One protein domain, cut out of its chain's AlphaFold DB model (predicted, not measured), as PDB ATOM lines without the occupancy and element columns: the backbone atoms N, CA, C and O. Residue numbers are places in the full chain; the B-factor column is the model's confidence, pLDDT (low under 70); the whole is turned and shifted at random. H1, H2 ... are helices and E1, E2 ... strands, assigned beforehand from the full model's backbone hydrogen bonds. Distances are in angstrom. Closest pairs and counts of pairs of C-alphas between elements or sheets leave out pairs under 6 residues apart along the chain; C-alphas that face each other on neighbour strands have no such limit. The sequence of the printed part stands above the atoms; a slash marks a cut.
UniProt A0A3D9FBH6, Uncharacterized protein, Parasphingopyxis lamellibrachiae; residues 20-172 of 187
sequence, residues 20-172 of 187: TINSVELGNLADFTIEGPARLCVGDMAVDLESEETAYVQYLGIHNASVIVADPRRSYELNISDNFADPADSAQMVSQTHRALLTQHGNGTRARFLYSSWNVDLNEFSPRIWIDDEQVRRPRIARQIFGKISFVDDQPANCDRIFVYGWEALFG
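AT A GLANCE: This is residues 20 to 172 of the 187 residues of an uncharacterized protein of Parasphingopyxis lamellibrachiae (UniProt A0A3D9FBH6). A small four-strand sheet, E11 E3 E2 E12, covers part of a long, strongly twisted eight-strand sheet as a sandwich, two sheets partly face to face, chiefly over E1, E4, E5 and E6. E9, E8 and E7 carry the long sheet on beyond, H3 grazes both sheets, and H4 lies far out. The printed part has 153 residues with four named helices and twelve named strands, in the order H1, E1 to E10, H2, H3, E11, E12, H4; the class is mixed, helices and strands. The long sheet, E1 E4 E5 E6 E10 E9 E8 E7, is antiparallel and the small one mixed. The whole is compact, with a radius of gyration of the C-alphas of 15.2 A and spans of 39 by 38 by 29 A.

HOW THE PARTS SIT: H1, residues 29 to 32, is at the long sheet's level, with a height over the sheet of 2.4 A on a local plane fitted to only just enough C-alphas, 6. E1, residues 33 to 35, an edge strand, is antiparallel to E4, residues 54 to 60, with N 34 and O 55 2.9 A apart. E2, residues 38 to 42, and E3, residues 45 to 49, form a hairpin, with N 40 and O 47 2.9 A apart. The closest C-alphas of E2 and E4, across the sandwich, are those of Leu 40 and Ala 55, 7.6 A. E4, E5, residues 64 to 70, and E6, residues 75 to 81, form a meander, each strand the antiparallel neighbour of the one before; N 56 and O 68 are 2.8 A apart, as are N 67 and O 78. E7, residues 90 to 97, E8, residues 100 to 105, E9, residues 111 to 119, and E10, residues 124 to 132, form another; N 94 and O 102, N 103 and O 112, and N 115 and O 129 are each 2.8 A apart. E10 is antiparallel to E6, with N 79 and O 130 3.1 A apart. H2, residues 134 to 137, is on the long sheet at a height of 5.3 A, over none of its strands. H3, residues 139 to 147, touches H2 only at the corner, and only just, with 3 pairs of C-alphas within 8 A, the closest Val 136 and Ala 142, 4.8 A. E11, residues 149 to 151, is antiparallel to E3, with N 150 and O 46 2.9 A apart; E12, residues 161 to 163, is parallel to E2, with N 163 and O 41 2.8 A apart. H4, residues 167 to 171, is on neither sheet. In H3 and H4 every O i to N i+4 pair is within hydrogen-bond range; H1 and H2 are too short for one.

IN THESE COORDINATES: C-alpha 29, where H1 begins, is at (126.961, 215.189, 150.395). E9 is 24.5 A long, E10 24.0 A, E5 20.0 A, E6 19.8 A and H3 11.8 A; E7, 17.3 A, bends by 62 degrees at residue 94. C-alpha 171, where H4 ends, is at (138.263, 228.024, 164.262).

THE WHOLE: The C-alphas farthest apart, of Gly 108 and Gly 172, are 41.3 A apart. The printed part has no cut and no long link. Its mean pLDDT is 73.4; 57 residues are under 70, among them 20 to 30, 82 to 114 and 167 to 172.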
ATOM      1  N   THR A  20     125.282 220.618 157.675       53.50
ATOM      2  CA  THR A  20     125.478 221.854 158.427       53.50
ATOM      3  C   THR A  20     126.448 221.729 159.604       53.50
ATOM      4  O   THR A  20     126.433 220.724 160.311       53.50
ATOM      5  N   ILE A  21     127.243 222.777 159.853       52.03
ATOM      6  CA  ILE A  21     127.804 223.094 161.181       52.03
ATOM      7  C   ILE A  21     126.932 224.188 161.774       52.03
ATOM      8  O   ILE A  21     126.785 225.241 161.158       52.03
ATOM      9  N   ASN A  22     126.350 223.980 162.957       51.16
ATOM     10  CA  ASN A  22     125.476 224.978 163.593       51.16
ATOM     11  C   ASN A  22     124.396 225.551 162.637       51.16
ATOM     12  O   ASN A  22     124.062 226.731 162.714       51.16
ATOM     13  N   SER A  23     123.835 224.728 161.739       53.00
ATOM     14  CA  SER A  23     122.875 225.128 160.685       53.00
ATOM     15  C   SER A  23     123.446 225.883 159.466       53.00
ATOM     16  O   SER A  23     122.674 226.384 158.652       53.00
ATOM     17  N   VAL A  24     124.773 225.940 159.289       51.66
ATOM     18  CA  VAL A  24     125.438 226.492 158.093       51.66
ATOM     19  C   VAL A  24     125.867 225.378 157.146       51.66
ATOM     20  O   VAL A  24     126.703 224.564 157.521       51.66
ATOM     21  N   GLU A  25     125.321 225.367 155.929       60.91
ATOM     22  CA  GLU A  25     125.671 224.436 154.848       60.91
ATOM     23  C   GLU A  25     127.175 224.474 154.510       60.91
ATOM     24  O   GLU A  25     127.720 225.534 154.210       60.91
ATOM     25  N   LEU A  26     127.844 223.318 154.570       54.19
ATOM     26  CA  LEU A  26     129.298 223.197 154.426       54.19
ATOM     27  C   LEU A  26     129.783 222.754 153.045       54.19
ATOM     28  O   LEU A  26     130.945 222.977 152.717       54.19
ATOM     29  N   GLY A  27     128.947 222.078 152.260       61.44
ATOM     30  CA  GLY A  27     129.385 221.454 151.012       61.44
ATOM     31  C   GLY A  27     128.458 220.344 150.537       61.44
ATOM     32  O   GLY A  27     127.360 220.150 151.067       61.44
ATOM     33  N   ASN A  28     128.909 219.601 149.526       64.62
ATOM     34  CA  ASN A  28     128.110 218.546 148.919       64.62
ATOM     35  C   ASN A  28     128.142 217.279 149.776       64.62
ATOM     36  O   ASN A  28     129.134 216.969 150.428       64.62
ATOM     37  N   LEU A  29     127.073 216.482 149.711       67.00
ATOM     38  CA  LEU A  29     126.961 215.189 150.395       67.00
ATOM     39  C   LEU A  29     128.199 214.288 150.199       67.00
ATOM     40  O   LEU A  29     128.666 213.650 151.144       67.00
ATOM     41  N   ALA A  30     128.752 214.276 148.983       68.62
ATOM     42  CA  ALA A  30     129.938 213.500 148.621       68.62
ATOM     43  C   ALA A  30     131.186 213.873 149.447       68.62
ATOM     44  O   ALA A  30     132.007 213.012 149.764       68.62
ATOM     45  N   ASP A  31     131.301 215.132 149.874       71.94
ATOM     46  CA  ASP A  31     132.439 215.625 150.658       71.94
ATOM     47  C   ASP A  31     132.425 215.081 152.095       71.94
ATOM     48  O   ASP A  31     133.451 215.051 152.766       71.94
ATOM     49  N   PHE A  32     131.276 214.577 152.547       75.94
ATOM     50  CA  PHE A  32     131.064 214.048 153.895       75.94
ATOM     51  C   PHE A  32     130.702 212.563 153.900       75.94
ATOM     52  O   PHE A  32     130.179 212.049 154.893       75.94
ATOM     53  N   THR A  33     130.944 211.885 152.780       83.62
ATOM     54  CA  THR A  33     130.640 210.468 152.585       83.62
ATOM     55  C   THR A  33     131.933 209.682 152.384       83.62
ATOM     56  O   THR A  33     132.914 210.201 151.848       83.62
ATOM     57  N   ILE A  34     131.951 208.440 152.851       89.00
ATOM     58  CA  ILE A  34     133.032 207.486 152.627       89.00
ATOM     59  C   ILE A  34     132.439 206.088 152.438       89.00
ATOM     60  O   ILE A  34     131.543 205.679 153.176       89.00
ATOM     61  N   GLU A  35     132.933 205.368 151.438       91.62
ATOM     62  CA  GLU A  35     132.522 203.999 151.127       91.62
ATOM     63  C   GLU A  35     133.565 203.010 151.656       91.62
ATOM     64  O   GLU A  35     134.767 203.270 151.598       91.62
ATOM     65  N   GLY A  36     133.103 201.881 152.186       90.69
ATOM     66  CA  GLY A  36     133.958 200.805 152.659       90.69
ATOM     67  C   GLY A  36     134.487 199.911 151.522       90.69
ATOM     68  O   GLY A  36     133.887 199.848 150.446       90.69
ATOM     69  N   PRO A  37     135.579 199.157 151.745       95.56
ATOM     70  CA  PRO A  37     136.303 199.035 153.008       95.56
ATOM     71  C   PRO A  37     137.189 200.256 153.286       95.56
ATOM     72  O   PRO A  37     138.052 200.587 152.477       95.56
ATOM     73  N   ALA A  38     136.975 200.906 154.429       94.06
ATOM     74  CA  ALA A  38     137.679 202.129 154.804       94.06
ATOM     75  C   ALA A  38     137.572 202.395 156.310       94.06
ATOM     76  O   ALA A  38     136.636 201.937 156.966       94.06
ATOM     77  N   ARG A  39     138.496 203.182 156.859       92.69
ATOM     78  CA  ARG A  39     138.465 203.668 158.238       92.69
ATOM     79  C   ARG A  39     138.079 205.142 158.282       92.69
ATOM     80  O   ARG A  39     138.816 206.016 157.823       92.69
ATOM     81  N   LEU A  40     136.932 205.411 158.897       90.88
ATOM     82  CA  LEU A  40     136.441 206.753 159.187       90.88
ATOM     83  C   LEU A  40     136.835 207.159 160.602       90.88
ATOM     84  O   LEU A  40     136.616 206.399 161.541       90.88
ATOM     85  N   CYS A  41     137.323 208.382 160.768       89.50
ATOM     86  CA  CYS A  41     137.655 208.934 162.071       89.50
ATOM     87  C   CYS A  41     136.916 210.240 162.316       89.50
ATOM     88  O   CYS A  41     136.863 211.104 161.439       89.50
ATOM     89  N   VAL A  42     136.333 210.370 163.506       85.88
ATOM     90  CA  VAL A  42     135.594 211.556 163.941       85.88
ATOM     91  C   VAL A  42     135.978 211.880 165.381       85.88
ATOM     92  O   VAL A  42     135.579 211.173 166.304       85.88
ATOM     93  N   GLY A  43     136.771 212.936 165.574       82.75
ATOM     94  CA  GLY A  43     137.394 213.213 166.873       82.75
ATOM     95  C   GLY A  43     138.303 212.064 167.322       82.75
ATOM     96  O   GLY A  43     139.199 211.676 166.575       82.75
ATOM     97  N   ASP A  44     138.066 211.521 168.518       80.00
ATOM     98  CA  ASP A  44     138.789 210.382 169.111       80.00
ATOM     99  C   ASP A  44     138.211 209.006 168.718       80.00
ATOM    100  O   ASP A  44     138.787 207.962 169.038       80.00
ATOM    101  N   MET A  45     137.082 208.987 168.003       87.31
ATOM    102  CA  MET A  45     136.431 207.771 167.524       87.31
ATOM    103  C   MET A  45     136.961 207.369 166.142       87.31
ATOM    104  O   MET A  45     137.031 208.191 165.227       87.31
ATOM    105  N   ALA A  46     137.210 206.075 165.949       89.50
ATOM    106  CA  ALA A  46     137.375 205.450 164.641       89.50
ATOM    107  C   ALA A  46     136.337 204.346 164.399       89.50
ATOM    108  O   ALA A  46     135.981 203.599 165.315       89.50
ATOM    109  N   VAL A  47     135.884 204.233 163.149       91.44
ATOM    110  CA  VAL A  47     134.921 203.239 162.667       91.44
ATOM    111  C   VAL A  47     135.495 202.537 161.443       91.44
ATOM    112  O   VAL A  47     135.794 203.180 160.437       91.44
ATOM    113  N   ASP A  48     135.608 201.214 161.526       94.25
ATOM    114  CA  ASP A  48     135.996 200.353 160.409       94.25
ATOM    115  C   ASP A  48     134.768 199.963 159.582       94.25
ATOM    116  O   ASP A  48     133.903 199.215 160.042       94.25
ATOM    117  N   LEU A  49     134.695 200.475 158.356       94.00
ATOM    118  CA  LEU A  49     133.632 200.179 157.403       94.00
ATOM    119  C   LEU A  49     133.965 198.907 156.638       94.00
ATOM    120  O   LEU A  49     135.057 198.751 156.090       94.00
ATOM    121  N   GLU A  50     133.003 197.998 156.591       94.38
ATOM    122  CA  GLU A  50     133.077 196.784 155.790       94.38
ATOM    123  C   GLU A  50     132.746 197.075 154.317       94.38
ATOM    124  O   GLU A  50     132.275 198.148 153.945       94.38
ATOM    125  N   SER A  51     132.980 196.088 153.450       94.69
ATOM    126  CA  SER A  51     132.505 196.151 152.066       94.69
ATOM    127  C   SER A  51     130.990 196.375 152.032       94.69
ATOM    128  O   SER A  51     130.265 195.738 152.793       94.69
ATOM    129  N   GLU A  52     130.528 197.214 151.102       90.06
ATOM    130  CA  GLU A  52     129.118 197.625 150.940       90.06
ATOM    131  C   GLU A  52     128.570 198.540 152.050       90.06
ATOM    132  O   GLU A  52     127.401 198.923 151.989       90.06
ATOM    133  N   GLU A  53     129.387 198.928 153.035       91.69
ATOM    134  CA  GLU A  53     129.019 199.979 153.982       91.69
ATOM    135  C   GLU A  53     129.379 201.357 153.431       91.69
ATOM    136  O   GLU A  53     130.400 201.559 152.778       91.69
ATOM    137  N   THR A  54     128.530 202.333 153.711       91.19
ATOM    138  CA  THR A  54     128.778 203.747 153.456       91.19
ATOM    139  C   THR A  54     128.557 204.491 154.755       91.19
ATOM    140  O   THR A  54     127.497 204.368 155.370       91.19
ATOM    141  N   ALA A  55     129.552 205.258 155.185       89.25
ATOM    142  CA  ALA A  55     129.407 206.151 156.319       89.25
ATOM    143  C   ALA A  55     129.315 207.589 155.858       89.25
ATOM    144  O   ALA A  55     129.944 208.008 154.883       89.25
ATOM    145  N   TYR A  56     128.530 208.353 156.598       85.56
ATOM    146  CA  TYR A  56     128.261 209.720 156.252       85.56
ATOM    147  C   TYR A  56     128.091 210.580 157.502       85.56
ATOM    148  O   TYR A  56     127.295 210.280 158.384       85.56
ATOM    149  N   VAL A  57     128.856 211.665 157.595       83.44
ATOM    150  CA  VAL A  57     128.766 212.632 158.700       83.44
ATOM    151  C   VAL A  57     127.519 213.505 158.582       83.44
ATOM    152  O   VAL A  57     127.492 214.429 157.779       83.44
ATOM    153  N   GLN A  58     126.490 213.258 159.381       76.56
ATOM    154  CA  GLN A  58     125.256 214.043 159.359       76.56
ATOM    155  C   GLN A  58     125.424 215.430 160.000       76.56
ATOM    156  O   GLN A  58     124.810 216.398 159.547       76.56
ATOM    157  N   TYR A  59     126.247 215.533 161.047       75.44
ATOM    158  CA  TYR A  59     126.394 216.755 161.837       75.44
ATOM    159  C   TYR A  59     127.766 216.834 162.517       75.44
ATOM    160  O   TYR A  59     128.267 215.828 163.021       75.44
ATOM    161  N   LEU A  60     128.339 218.040 162.576       76.75
ATOM    162  CA  LEU A  60     129.528 218.378 163.363       76.75
ATOM    163  C   LEU A  60     129.228 219.641 164.179       76.75
ATOM    164  O   LEU A  60     128.926 220.697 163.629       76.75
ATOM    165  N   GLY A  61     129.294 219.534 165.498       72.62
ATOM    166  CA  GLY A  61     129.066 220.626 166.436       72.62
ATOM    167  C   GLY A  61     130.256 220.845 167.357       72.62
ATOM    168  O   GLY A  61     131.291 220.193 167.247       72.62
ATOM    169  N   ILE A  62     130.093 221.768 168.302       73.19
ATOM    170  CA  ILE A  62     131.123 222.080 169.308       73.19
ATOM    171  C   ILE A  62     131.267 220.954 170.337       73.19
ATOM    172  O   ILE A  62     132.351 220.739 170.855       73.19
ATOM    173  N   HIS A  63     130.184 220.245 170.640       76.62
ATOM    174  CA  HIS A  63     130.184 219.224 171.691       76.62
ATOM    175  C   HIS A  63     129.878 217.828 171.169       76.62
ATOM    176  O   HIS A  63     130.129 216.832 171.837       76.62
ATOM    177  N   ASN A  64     129.332 217.733 169.964       79.25
ATOM    178  CA  ASN A  64     128.842 216.481 169.432       79.25
ATOM    179  C   ASN A  64     128.992 216.396 167.919       79.25
ATOM    180  O   ASN A  64     129.043 217.401 167.214       79.25
ATOM    181  N   ALA A  65     129.022 215.166 167.432       80.94
ATOM    182  CA  ALA A  65     129.004 214.821 166.024       80.94
ATOM    183  C   ALA A  65     128.045 213.651 165.796       80.94
ATOM    184  O   ALA A  65     127.817 212.849 166.700       80.94
ATOM    185  N   SER A  66     127.497 213.543 164.589       84.12
ATOM    186  CA  SER A  66     126.679 212.401 164.182       84.12
ATOM    187  C   SER A  66     127.169 211.836 162.856       84.12
ATOM    188  O   SER A  66     127.459 212.580 161.914       84.12
ATOM    189  N   VAL A  67     127.263 210.510 162.796       87.19
ATOM    190  CA  VAL A  67     127.615 209.728 161.616       87.19
ATOM    191  C   VAL A  67     126.565 208.654 161.421       87.19
ATOM    192  O   VAL A  67     126.336 207.842 162.312       87.19
ATOM    193  N   ILE A  68     125.985 208.576 160.235       88.06
ATOM    194  CA  ILE A  68     125.147 207.445 159.858       88.06
ATOM    195  C   ILE A  68     125.998 206.468 159.062       88.06
ATOM    196  O   ILE A  68     126.725 206.853 158.149       88.06
ATOM    197  N   VAL A  69     125.902 205.194 159.420       89.31
ATOM    198  CA  VAL A  69     126.489 204.088 158.671       89.31
ATOM    199  C   VAL A  69     125.350 203.273 158.087       89.31
ATOM    200  O   VAL A  69     124.447 202.858 158.815       89.31
ATOM    201  N   ALA A  70     125.380 203.060 156.778       88.81
ATOM    202  CA  ALA A  70     124.354 202.335 156.046       88.81
ATOM    203  C   ALA A  70     124.961 201.236 155.172       88.81
ATOM    204  O   ALA A  70     126.025 201.406 154.586       88.81
ATOM    205  N   ASP A  71     124.241 200.127 155.069       85.12
ATOM    206  CA  ASP A  71     124.454 199.045 154.114       85.12
ATOM    207  C   ASP A  71     123.110 198.727 153.413       85.12
ATOM    208  O   ASP A  71     122.070 199.288 153.779       85.12
ATOM    209  N   PRO A  72     123.057 197.822 152.416       84.19
ATOM    210  CA  PRO A  72     121.809 197.496 151.714       84.19
ATOM    211  C   PRO A  72     120.677 196.924 152.590       84.19
ATOM    212  O   PRO A  72     119.556 196.740 152.110       84.19
ATOM    213  N   ARG A  73     120.954 196.562 153.846       81.81
ATOM    214  CA  ARG A  73     120.044 195.866 154.767       81.81
ATOM    215  C   ARG A  73     119.705 196.681 156.013       81.81
ATOM    216  O   ARG A  73     118.687 196.383 156.644       81.81
ATOM    217  N   ARG A  74     120.539 197.640 156.413       82.75
ATOM    218  CA  ARG A  74     120.368 198.416 157.652       82.75
ATOM    219  C   ARG A  74     121.082 199.763 157.591       82.75
ATOM    220  O   ARG A  74     122.025 199.951 156.834       82.75
ATOM    221  N   SER A  75     120.665 200.659 158.473       85.38
ATOM    222  CA  SER A  75     121.368 201.899 158.778       85.38
ATOM    223  C   SER A  75     121.318 202.151 160.277       85.38
ATOM    224  O   SER A  75     120.268 201.937 160.883       85.38
ATOM    225  N   TYR A  76     122.407 202.645 160.852       83.75
ATOM    226  CA  TYR A  76     122.464 203.057 162.249       83.75
ATOM    227  C   TYR A  76     123.190 204.392 162.385       83.75
ATOM    228  O   TYR A  76     124.107 204.696 161.625       83.75
ATOM    229  N   GLU A  77     122.774 205.183 163.368       84.81
ATOM    230  CA  GLU A  77     123.356 206.490 163.649       84.81
ATOM    231  C   GLU A  77     124.256 206.413 164.884       84.81
ATOM    232  O   GLU A  77     123.810 206.055 165.975       84.81
ATOM    233  N   LEU A  78     125.526 206.755 164.702       85.00
ATOM    234  CA  LEU A  78     126.518 206.943 165.749       85.00
ATOM    235  C   LEU A  78     126.529 208.419 166.126       85.00
ATOM    236  O   LEU A  78     126.958 209.248 165.327       85.00
ATOM    237  N   ASN A  79     126.096 208.752 167.339       82.44
ATOM    238  CA  ASN A  79     126.334 210.097 167.855       82.44
ATOM    239  C   ASN A  79     127.448 210.057 168.875       82.44
ATOM    240  O   ASN A  79     127.412 209.256 169.807       82.44
ATOM    241  N   ILE A  80     128.395 210.957 168.695       82.56
ATOM    242  CA  ILE A  80     129.604 211.111 169.483       82.56
ATOM    243  C   ILE A  80     129.437 212.405 170.265       82.56
ATOM    244  O   ILE A  80     128.995 213.402 169.693       82.56
ATOM    245  N   SER A  81     129.763 212.404 171.553       77.75
ATOM    246  CA  SER A  81     129.688 213.618 172.369       77.75
ATOM    247  C   SER A  81     130.854 213.702 173.347       77.75
ATOM    248  O   SER A  81     131.241 212.700 173.948       77.75
ATOM    249  N   ASP A  82     131.400 214.904 173.522       67.94
ATOM    250  CA  ASP A  82     132.331 215.223 174.611       67.94
ATOM    251  C   ASP A  82     131.590 215.520 175.927       67.94
ATOM    252  O   ASP A  82     132.157 215.389 177.012       67.94
ATOM    253  N   ASN A  83     130.303 215.856 175.828       64.88
ATOM    254  CA  ASN A  83     129.432 216.171 176.941       64.88
ATOM    255  C   ASN A  83     128.210 215.253 176.902       64.88
ATOM    256  O   ASN A  83     127.312 215.398 176.066       64.88
ATOM    257  N   PHE A  84     128.186 214.277 177.801       63.81
ATOM    258  CA  PHE A  84     127.025 213.423 177.998       63.81
ATOM    259  C   PHE A  84     126.150 214.015 179.094       63.81
ATOM    260  O   PHE A  84     126.390 213.818 180.281       63.81
ATOM    261  N   ALA A  85     125.104 214.726 178.682       53.56
ATOM    262  CA  ALA A  85     123.936 214.877 179.529       53.56
ATOM    263  C   ALA A  85     123.078 213.621 179.362       53.56
ATOM    264  O   ALA A  85     122.806 213.215 178.227       53.56
ATOM    265  N   ASP A  86     122.637 213.023 180.473       52.62
ATOM    266  CA  ASP A  86     121.592 212.006 180.411       52.62
ATOM    267  C   ASP A  86     120.423 212.591 179.606       52.62
ATOM    268  O   ASP A  86     119.905 213.659 179.955       52.62
ATOM    269  N   PRO A  87     120.021 211.950 178.500       47.25
ATOM    270  CA  PRO A  87     118.936 212.465 177.694       47.25
ATOM    271  C   PRO A  87     117.689 212.561 178.569       47.25
ATOM    272  O   PRO A  87     117.307 211.576 179.214       47.25
ATOM    273  N   ALA A  88     117.045 213.731 178.566       42.88
ATOM    274  CA  ALA A  88     115.688 213.854 179.074       42.88
ATOM    275  C   ALA A  88     114.847 212.760 178.384       42.88
ATOM    276  O   ALA A  88     114.918 212.621 177.166       42.88
ATOM    277  N   ASP A  89     114.149 211.934 179.168       51.19
ATOM    278  CA  ASP A  89     113.341 210.768 178.741       51.19
ATOM    279  C   ASP A  89     114.042 209.392 178.637       51.19
ATOM    280  O   ASP A  89     113.453 208.421 178.140       51.19
ATOM    281  N   SER A  90     115.255 209.247 179.187       53.81
ATOM    282  CA  SER A  90     115.907 207.943 179.426       53.81
ATOM    283  C   SER A  90     115.159 207.141 180.502       53.81
ATOM    284  O   SER A  90     115.477 207.216 181.686       53.81
ATOM    285  N   ALA A  91     114.120 206.398 180.126       49.91
ATOM    286  CA  ALA A  91     113.151 205.911 181.108       49.91
ATOM    287  C   ALA A  91     113.535 204.620 181.837       49.91
ATOM    288  O   ALA A  91     112.936 204.316 182.868       49.91
ATOM    289  N   GLN A  92     114.510 203.842 181.365       52.41
ATOM    290  CA  GLN A  92     114.951 202.667 182.117       52.41
ATOM    291  C   GLN A  92     116.283 202.125 181.607       52.41
ATOM    292  O   GLN A  92     116.428 201.878 180.409       52.41
ATOM    293  N   MET A  93     117.234 201.879 182.512       52.66
ATOM    294  CA  MET A  93     118.397 201.040 182.222       52.66
ATOM    295  C   MET A  93     117.937 199.580 182.150       52.66
ATOM    296  O   MET A  93     117.479 199.013 183.140       52.66
ATOM    297  N   VAL A  94     118.034 198.982 180.966       52.62
ATOM    298  CA  VAL A  94     117.596 197.606 180.686       52.62
ATOM    299  C   VAL A  94     118.738 196.612 180.895       52.62
ATOM    300  O   VAL A  94     118.513 195.472 181.293       52.62
ATOM    301  N   SER A  95     119.979 197.023 180.622       59.75
ATOM    302  CA  SER A  95     121.163 196.181 180.795       59.75
ATOM    303  C   SER A  95     122.424 197.031 180.910       59.75
ATOM    304  O   SER A  95     122.544 198.042 180.221       59.75
ATOM    305  N   GLN A  96     123.360 196.596 181.755       57.03
ATOM    306  CA  GLN A  96     124.664 197.219 181.940       57.03
ATOM    307  C   GLN A  96     125.762 196.161 181.825       57.03
ATOM    308  O   GLN A  96     125.709 195.106 182.457       57.03
ATOM    309  N   THR A  97     126.782 196.473 181.039       60.41
ATOM    310  CA  THR A  97     128.094 195.824 181.099       60.41
ATOM    311  C   THR A  97     129.140 196.891 181.419       60.41
ATOM    312  O   THR A  97     128.829 198.078 181.421       60.41
ATOM    313  N   HIS A  98     130.397 196.499 181.634       56.56
ATOM    314  CA  HIS A  98     131.483 197.445 181.921       56.56
ATOM    315  C   HIS A  98     131.709 198.517 180.837       56.56
ATOM    316  O   HIS A  98     132.394 199.494 181.103       56.56
ATOM    317  N   ARG A  99     131.166 198.341 179.622       60.28
ATOM    318  CA  ARG A  99     131.360 199.262 178.486       60.28
ATOM    319  C   ARG A  99     130.070 199.669 177.786       60.28
ATOM    320  O   ARG A  99     130.125 200.365 176.779       60.28
ATOM    321  N   ALA A 100     128.923 199.191 178.258       62.97
ATOM    322  CA  ALA A 100     127.678 199.370 177.539       62.97
ATOM    323  C   ALA A 100     126.474 199.516 178.453       62.97
ATOM    324  O   ALA A 100     126.316 198.726 179.384       62.97
ATOM    325  N   LEU A 101     125.596 200.452 178.108       65.81
ATOM    326  CA  LEU A 101     124.303 200.646 178.752       65.81
ATOM    327  C   LEU A 101     123.218 200.583 177.680       65.81
ATOM    328  O   LEU A 101     123.244 201.342 176.717       65.81
ATOM    329  N   LEU A 102     122.250 199.687 177.843       65.19
ATOM    330  CA  LEU A 102     121.037 199.693 177.033       65.19
ATOM    331  C   LEU A 102     119.963 200.458 177.799       65.19
ATOM    332  O   LEU A 102     119.557 200.016 178.876       65.19
ATOM    333  N   THR A 103     119.481 201.561 177.241       63.72
ATOM    334  CA  THR A 103     118.335 202.297 177.770       63.72
ATOM    335  C   THR A 103     117.158 202.218 176.806       63.72
ATOM    336  O   THR A 103     117.320 202.074 175.594       63.72
ATOM    337  N   GLN A 104     115.942 202.249 177.342       61.19
ATOM    338  CA  GLN A 104     114.727 202.368 176.539       61.19
ATOM    339  C   GLN A 104     114.153 203.773 176.726       61.19
ATOM    340  O   GLN A 104     114.031 204.245 177.858       61.19
ATOM    341  N   HIS A 105     113.804 204.440 175.624       61.75
ATOM    342  CA  HIS A 105     113.033 205.687 175.672       61.75
ATOM    343  C   HIS A 105     111.711 205.472 176.415       61.75
ATOM    344  O   HIS A 105     111.078 204.425 176.265       61.75
ATOM    345  N   GLY A 106     111.248 206.486 177.152       54.38
ATOM    346  CA  GLY A 106     109.978 206.428 177.897       54.38
ATOM    347  C   GLY A 106     108.734 206.170 177.053       54.38
ATOM    348  O   GLY A 106     107.739 205.663 177.561       54.38
ATOM    349  N   ASN A 107     108.802 206.433 175.749       61.12
ATOM    350  CA  ASN A 107     107.736 206.113 174.799       61.12
ATOM    351  C   ASN A 107     107.772 204.655 174.288       61.12
ATOM    352  O   ASN A 107     106.950 204.280 173.457       61.12
ATOM    353  N   GLY A 108     108.735 203.839 174.730       56.50
ATOM    354  CA  GLY A 108     108.877 202.428 174.369       56.50
ATOM    355  C   GLY A 108     109.417 202.144 172.959       56.50
ATOM    356  O   GLY A 108     109.674 200.978 172.659       56.50
ATOM    357  N   THR A 109     109.622 203.164 172.116       53.25
ATOM    358  CA  THR A 109     109.834 202.995 170.660       53.25
ATOM    359  C   THR A 109     111.287 203.027 170.190       53.25
ATOM    360  O   THR A 109     111.561 202.573 169.083       53.25
ATOM    361  N   ARG A 110     112.237 203.507 171.002       57.12
ATOM    362  CA  ARG A 110     113.662 203.502 170.638       57.12
ATOM    363  C   ARG A 110     114.510 202.984 171.786       57.12
ATOM    364  O   ARG A 110     114.459 203.503 172.901       57.12
ATOM    365  N   ALA A 111     115.249 201.916 171.511       55.78
ATOM    366  CA  ALA A 111     116.310 201.469 172.390       55.78
ATOM    367  C   ALA A 111     117.569 202.246 172.022       55.78
ATOM    368  O   ALA A 111     117.939 202.297 170.852       55.78
ATOM    369  N   ARG A 112     118.192 202.847 173.025       66.44
ATOM    370  CA  ARG A 112     119.449 203.559 172.892       66.44
ATOM    371  C   ARG A 112     120.533 202.707 173.514       66.44
ATOM    372  O   ARG A 112     120.403 202.257 174.651       66.44
ATOM    373  N   PHE A 113     121.592 202.465 172.762       67.38
ATOM    374  CA  PHE A 113     122.752 201.767 173.290       67.38
ATOM    375  C   PHE A 113     123.877 202.771 173.486       67.38
ATOM    376  O   PHE A 113     124.359 203.349 172.518       67.38
ATOM    377  N   LEU A 114     124.275 202.986 174.735       69.75
ATOM    378  CA  LEU A 114     125.435 203.792 175.074       69.75
ATOM    379  C   LEU A 114     126.664 202.898 175.107       69.75
ATOM    380  O   LEU A 114     126.638 201.836 175.731       69.75
ATOM    381  N   TYR A 115     127.736 203.345 174.471       70.88
ATOM    382  CA  TYR A 115     129.057 202.756 174.602       70.88
ATOM    383  C   TYR A 115     129.954 203.712 175.384       70.88
ATOM    384  O   TYR A 115     130.070 204.889 175.034       70.88
ATOM    385  N   SER A 116     130.578 203.197 176.441       71.19
ATOM    386  CA  SER A 116     131.517 203.942 177.276       71.19
ATOM    387  C   SER A 116     132.952 203.587 176.910       71.19
ATOM    388  O   SER A 116     133.306 202.407 176.838       71.19
ATOM    389  N   SER A 117     133.785 204.607 176.713       70.94
ATOM    390  CA  SER A 117     135.237 204.452 176.611       70.94
ATOM    391  C   SER A 117     135.893 204.855 177.928       70.94
ATOM    392  O   SER A 117     135.259 205.432 178.814       70.94
ATOM    393  N   TRP A 118     137.167 204.511 178.080       72.56
ATOM    394  CA  TRP A 118     137.964 205.026 179.181       72.56
ATOM    395  C   TRP A 118     138.257 206.510 178.940       72.56
ATOM    396  O   TRP A 118     138.689 206.874 177.851       72.56
ATOM    397  N   ASN A 119     137.998 207.350 179.937       70.06
ATOM    398  CA  ASN A 119     138.390 208.751 179.958       70.06
ATOM    399  C   ASN A 119     139.617 208.874 180.868       70.06
ATOM    400  O   ASN A 119     139.526 208.658 182.079       70.06
ATOM    401  N   VAL A 120     140.766 209.190 180.272       70.19
ATOM    402  CA  VAL A 120     142.046 209.272 180.986       70.19
ATOM    403  C   VAL A 120     142.062 210.439 181.974       70.19
ATOM    404  O   VAL A 120     142.527 210.261 183.100       70.19
ATOM    405  N   ASP A 121     141.504 211.591 181.597       71.38
ATOM    406  CA  ASP A 121     141.500 212.805 182.422       71.38
ATOM    407  C   ASP A 121     140.693 212.625 183.711       71.38
ATOM    408  O   ASP A 121     141.079 213.101 184.779       71.38
ATOM    409  N   LEU A 122     139.569 211.913 183.612       73.81
ATOM    410  CA  LEU A 122     138.681 211.629 184.739       73.81
ATOM    411  C   LEU A 122     139.010 210.306 185.445       73.81
ATOM    412  O   LEU A 122     138.484 210.040 186.524       73.81
ATOM    413  N   ASN A 123     139.894 209.485 184.865       77.19
ATOM    414  CA  ASN A 123     140.246 208.151 185.350       77.19
ATOM    415  C   ASN A 123     139.004 207.260 185.590       77.19
ATOM    416  O   ASN A 123     138.906 206.542 186.590       77.19
ATOM    417  N   GLU A 124     138.038 207.315 184.669       73.62
ATOM    418  CA  GLU A 124     136.786 206.556 184.734       73.62
ATOM    419  C   GLU A 124     136.248 206.196 183.342       73.62
ATOM    420  O   GLU A 124     136.680 206.735 182.325       73.62
ATOM    421  N   PHE A 125     135.280 205.276 183.277       69.50
ATOM    422  CA  PHE A 125     134.544 205.029 182.036       69.50
ATOM    423  C   PHE A 125     133.496 206.120 181.830       69.50
ATOM    424  O   PHE A 125     132.576 206.250 182.635       69.50
ATOM    425  N   SER A 126     133.595 206.840 180.716       68.44
ATOM    426  CA  SER A 126     132.629 207.862 180.327       68.44
ATOM    427  C   SER A 126     131.847 207.386 179.100       68.44
ATOM    428  O   SER A 126     132.447 206.816 178.183       68.44
ATOM    429  N   PRO A 127     130.510 207.534 179.058       71.25
ATOM    430  CA  PRO A 127     129.763 207.328 177.820       71.25
ATOM    431  C   PRO A 127     130.334 208.234 176.718       71.25
ATOM    432  O   PRO A 127     130.678 209.383 176.974       71.25
ATOM    433  N   ARG A 128     130.485 207.692 175.505       76.19
ATOM    434  CA  ARG A 128     131.051 208.415 174.353       76.19
ATOM    435  C   ARG A 128     130.197 208.351 173.103       76.19
ATOM    436  O   ARG A 128     130.160 209.311 172.343       76.19
ATOM    437  N   ILE A 129     129.518 207.225 172.896       77.00
ATOM    438  CA  ILE A 129     128.629 207.025 171.754       77.00
ATOM    439  C   ILE A 129     127.251 206.630 172.241       77.00
ATOM    440  O   ILE A 129     127.141 205.774 173.121       77.00
ATOM    441  N   TRP A 130     126.210 207.181 171.622       79.00
ATOM    442  CA  TRP A 130     124.916 206.511 171.573       79.00
ATOM    443  C   TRP A 130     124.665 205.937 170.178       79.00
ATOM    444  O   TRP A 130     125.149 206.469 169.176       79.00
ATOM    445  N   ILE A 131     123.891 204.857 170.120       76.44
ATOM    446  CA  ILE A 131     123.336 204.326 168.875       76.44
ATOM    447  C   ILE A 131     121.822 204.275 169.005       76.44
ATOM    448  O   ILE A 131     121.303 203.592 169.895       76.44
ATOM    449  N   ASP A 132     121.138 204.980 168.107       72.00
ATOM    450  CA  ASP A 132     119.681 205.001 168.007       72.00
ATOM    451  C   ASP A 132     119.242 204.090 166.840       72.00
ATOM    452  O   ASP A 132     119.109 204.520 165.699       72.00
ATOM    453  N   ASP A 133     119.029 202.800 167.128       70.06
ATOM    454  CA  ASP A 133     118.533 201.802 166.164       70.06
ATOM    455  C   ASP A 133     117.740 200.701 166.900       70.06
ATOM    456  O   ASP A 133     118.160 200.154 167.919       70.06
ATOM    457  N   GLU A 134     116.568 200.315 166.400       70.88
ATOM    458  CA  GLU A 134     115.815 199.206 166.993       70.88
ATOM    459  C   GLU A 134     116.573 197.867 166.883       70.88
ATOM    460  O   GLU A 134     116.459 196.988 167.747       70.88
ATOM    461  N   GLN A 135     117.404 197.708 165.853       68.38
ATOM    462  CA  GLN A 135     118.165 196.491 165.603       68.38
ATOM    463  C   GLN A 135     119.298 196.279 166.612       68.38
ATOM    464  O   GLN A 135     119.651 195.119 166.866       68.38
ATOM    465  N   VAL A 136     119.809 197.334 167.268       70.56
ATOM    466  CA  VAL A 136     120.833 197.182 168.322       70.56
ATOM    467  C   VAL A 136     120.301 196.496 169.582       70.56
ATOM    468  O   VAL A 136     121.086 196.020 170.401       70.56
ATOM    469  N   ARG A 137     118.980 196.293 169.701       69.69
ATOM    470  CA  ARG A 137     118.389 195.407 170.725       69.69
ATOM    471  C   ARG A 137     118.836 193.953 170.571       69.69
ATOM    472  O   ARG A 137     118.750 193.181 171.523       69.69
ATOM    473  N   ARG A 138     119.294 193.548 169.379       77.06
ATOM    474  CA  ARG A 138     119.799 192.197 169.112       77.06
ATOM    475  C   ARG A 138     121.282 192.128 169.504       77.06
ATOM    476  O   ARG A 138     122.109 192.706 168.798       77.06
ATOM    477  N   PRO A 139     121.680 191.329 170.517       74.38
ATOM    478  CA  PRO A 139     123.067 191.302 171.004       74.38
ATOM    479  C   PRO A 139     124.116 190.934 169.946       74.38
ATOM    480  O   PRO A 139     125.283 191.307 170.049       74.38
ATOM    481  N   ARG A 140     123.730 190.166 168.920       81.75
ATOM    482  CA  ARG A 140     124.613 189.840 167.791       81.75
ATOM    483  C   ARG A 140     124.899 191.064 166.917       81.75
ATOM    484  O   ARG A 140     126.046 191.244 166.538       81.75
ATOM    485  N   ILE A 141     123.881 191.871 166.624       82.00
ATOM    486  CA  ILE A 141     124.014 193.079 165.798       82.00
ATOM    487  C   ILE A 141     124.791 194.145 166.565       82.00
ATOM    488  O   ILE A 141     125.764 194.668 166.041       82.00
ATOM    489  N   ALA A 142     124.448 194.359 167.838       76.44
ATOM    490  CA  ALA A 142     125.202 195.240 168.725       76.44
ATOM    491  C   ALA A 142     126.700 194.893 168.726       76.44
ATOM    492  O   ALA A 142     127.531 195.745 168.443       76.44
ATOM    493  N   ARG A 143     127.062 193.620 168.951       78.75
ATOM    494  CA  ARG A 143     128.472 193.189 168.926       78.75
ATOM    495  C   ARG A 143     129.167 193.421 167.586       78.75
ATOM    496  O   ARG A 143     130.354 193.710 167.594       78.75
ATOM    497  N   GLN A 144     128.460 193.278 166.466       84.75
ATOM    498  CA  GLN A 144     129.026 193.582 165.150       84.75
ATOM    499  C   GLN A 144     129.313 195.073 165.005       84.75
ATOM    500  O   GLN A 144     130.400 195.424 164.577       84.75
ATOM    501  N   ILE A 145     128.371 195.932 165.396       84.69
ATOM    502  CA  ILE A 145     128.539 197.383 165.293       84.69
ATOM    503  C   ILE A 145     129.660 197.854 166.228       84.69
ATOM    504  O   ILE A 145     130.598 198.496 165.776       84.69
ATOM    505  N   PHE A 146     129.644 197.460 167.504       79.81
ATOM    506  CA  PHE A 146     130.694 197.854 168.453       79.81
ATOM    507  C   PHE A 146     132.058 197.249 168.143       79.81
ATOM    508  O   PHE A 146     133.068 197.849 168.481       79.81
ATOM    509  N   GLY A 147     132.105 196.085 167.491       83.69
ATOM    510  CA  GLY A 147     133.363 195.487 167.045       83.69
ATOM    511  C   GLY A 147     134.108 196.328 166.006       83.69
ATOM    512  O   GLY A 147     135.307 196.134 165.844       83.69
ATOM    513  N   LYS A 148     133.413 197.256 165.337       88.56
ATOM    514  CA  LYS A 148     133.972 198.181 164.341       88.56
ATOM    515  C   LYS A 148     134.405 199.516 164.936       88.56
ATOM    516  O   LYS A 148     135.050 200.299 164.250       88.56
ATOM    517  N   ILE A 149     134.003 199.802 166.174       86.69
ATOM    518  CA  ILE A 149     134.195 201.102 166.813       86.69
ATOM    519  C   ILE A 149     135.376 201.010 167.768       86.69
ATOM    520  O   ILE A 149     135.433 200.138 168.637       86.69
ATOM    521  N   SER A 150     136.299 201.953 167.646       84.31
ATOM    522  CA  SER A 150     137.426 202.101 168.559       84.31
ATOM    523  C   SER A 150     137.579 203.552 168.997       84.31
ATOM    524  O   SER A 150     137.161 204.467 168.295       84.31
ATOM    525  N   PHE A 151     138.158 203.733 170.182       79.12
ATOM    526  CA  PHE A 151     138.563 205.030 170.707       79.12
ATOM    527  C   PHE A 151     140.056 204.988 170.955       79.12
ATOM    528  O   PHE A 151     140.569 203.971 171.434       79.12
ATOM    529  N   VAL A 152     140.727 206.080 170.638       72.81
ATOM    530  CA  VAL A 152     142.141 206.276 170.938       72.81
ATOM    531  C   VAL A 152     142.309 207.580 171.703       72.81
ATOM    532  O   VAL A 152     141.562 208.525 171.483       72.81
ATOM    533  N   ASP A 153     143.265 207.606 172.629       63.03
ATOM    534  CA  ASP A 153     143.505 208.780 173.476       63.03
ATOM    535  C   ASP A 153     144.059 209.973 172.661       63.03
ATOM    536  O   ASP A 153     143.826 211.126 173.013       63.03
ATOM    537  N   ASP A 154     144.735 209.683 171.540       63.03
ATOM    538  CA  ASP A 154     145.225 210.644 170.541       63.03
ATOM    539  C   ASP A 154     144.350 210.632 169.272       63.03
ATOM    540  O   ASP A 154     143.481 209.777 169.127       63.03
ATOM    541  N   GLN A 155     144.583 211.536 168.303       63.47
ATOM    542  CA  GLN A 155     143.875 211.463 167.015       63.47
ATOM    543  C   GLN A 155     144.028 210.060 166.392       63.47
ATOM    544  O   GLN A 155     145.151 209.554 166.287       63.47
ATOM    545  N   PRO A 156     142.925 209.433 165.947       70.19
ATOM    546  CA  PRO A 156     142.960 208.154 165.260       70.19
ATOM    547  C   PRO A 156     143.978 208.126 164.117       70.19
ATOM    548  O   PRO A 156     143.975 208.982 163.233       70.19
ATOM    549  N   ALA A 157     144.857 207.124 164.131       72.19
ATOM    550  CA  ALA A 157     145.827 206.890 163.068       72.19
ATOM    551  C   ALA A 157     145.261 205.942 161.997       72.19
ATOM    552  O   ALA A 157     144.408 205.093 162.274       72.19
ATOM    553  N   ASN A 158     145.809 206.032 160.780       84.94
ATOM    554  CA  ASN A 158     145.445 205.198 159.624       84.94
ATOM    555  C   ASN A 158     143.981 205.346 159.181       84.94
ATOM    556  O   ASN A 158     143.343 204.370 158.797       84.94
ATOM    557  N   CYS A 159     143.444 206.559 159.265       88.69
ATOM    558  CA  CYS A 159     142.109 206.870 158.771       88.69
ATOM    559  C   CYS A 159     142.161 207.222 157.292       88.69
ATOM    560  O   CYS A 159     142.960 208.069 156.894       88.69
ATOM    561  N   ASP A 160     141.272 206.642 156.498       91.00
ATOM    562  CA  ASP A 160     141.070 207.060 155.113       91.00
ATOM    563  C   ASP A 160     140.408 208.440 155.057       91.00
ATOM    564  O   ASP A 160     140.660 209.223 154.140       91.00
ATOM    565  N   ARG A 161     139.602 208.774 156.078       86.12
ATOM    566  CA  ARG A 161     139.007 210.103 156.232       86.12
ATOM    567  C   ARG A 161     138.894 210.531 157.686       86.12
ATOM    568  O   ARG A 161     138.525 209.733 158.546       86.12
ATOM    569  N   ILE A 162     139.190 211.806 157.937       85.75
ATOM    570  CA  ILE A 162     139.173 212.410 159.270       85.75
ATOM    571  C   ILE A 162     138.239 213.614 159.259       85.75
ATOM    572  O   ILE A 162     138.451 214.562 158.501       85.75
ATOM    573  N   PHE A 163     137.261 213.597 160.158       82.62
ATOM    574  CA  PHE A 163     136.445 214.752 160.490       82.62
ATOM    575  C   PHE A 163     136.744 215.200 161.912       82.62
ATOM    576  O   PHE A 163     136.824 214.403 162.845       82.62
ATOM    577  N   VAL A 164     136.901 216.504 162.078       78.88
ATOM    578  CA  VAL A 164     137.081 217.117 163.388       78.88
ATOM    579  C   VAL A 164     135.758 217.773 163.765       78.88
ATOM    580  O   VAL A 164     135.148 218.456 162.944       78.88
ATOM    581  N   TYR A 165     135.307 217.539 164.993       76.44
ATOM    582  CA  TYR A 165     134.246 218.304 165.644       76.44
ATOM    583  C   TYR A 165     134.848 218.990 166.873       76.44
ATOM    584  O   TYR A 165     135.990 218.716 167.239       76.44
ATOM    585  N   GLY A 166     134.124 219.914 167.488       72.50
ATOM    586  CA  GLY A 166     134.671 220.730 168.564       72.50
ATOM    587  C   GLY A 166     134.988 222.154 168.148       72.50
ATOM    588  O   GLY A 166     134.731 222.586 167.023       72.50
ATOM    589  N   TRP A 167     135.585 222.898 169.074       68.25
ATOM    590  CA  TRP A 167     136.068 224.257 168.819       68.25
ATOM    591  C   TRP A 167     137.045 224.325 167.638       68.25
ATOM    592  O   TRP A 167     137.059 225.310 166.903       68.25
ATOM    593  N   GLU A 168     137.806 223.254 167.404       64.19
ATOM    594  CA  GLU A 168     138.715 223.128 166.262       64.19
ATOM    595  C   GLU A 168     137.988 223.161 164.912       64.19
ATOM    596  O   GLU A 168     138.509 223.725 163.953       64.19
ATOM    597  N   ALA A 169     136.763 222.629 164.832       61.72
ATOM    598  CA  ALA A 169     135.959 222.658 163.611       61.72
ATOM    599  C   ALA A 169     135.418 224.059 163.283       61.72
ATOM    600  O   ALA A 169     135.092 224.335 162.132       61.72
ATOM    601  N   LEU A 170     135.318 224.943 164.283       57.97
ATOM    602  CA  LEU A 170     134.837 226.317 164.111       57.97
ATOM    603  C   LEU A 170     135.945 227.328 163.827       57.97
ATOM    604  O   LEU A 170     135.676 228.359 163.213       57.97
ATOM    605  N   PHE A 171     137.161 227.060 164.301       56.44
ATOM    606  CA  PHE A 171     138.263 228.024 164.262       56.44
ATOM    607  C   PHE A 171     139.489 227.552 163.468       56.44
ATOM    608  O   PHE A 171     140.450 228.309 163.357       56.44
ATOM    609  N   GLY A 172     139.489 226.330 162.930       55.25
ATOM    610  CA  GLY A 172     140.566 225.825 162.075       55.25
ATOM    611  C   GLY A 172     140.508 226.350 160.633       55.25
ATOM    612  O   GLY A 172     139.435 226.653 160.117       55.25
TER     613      GLY A 172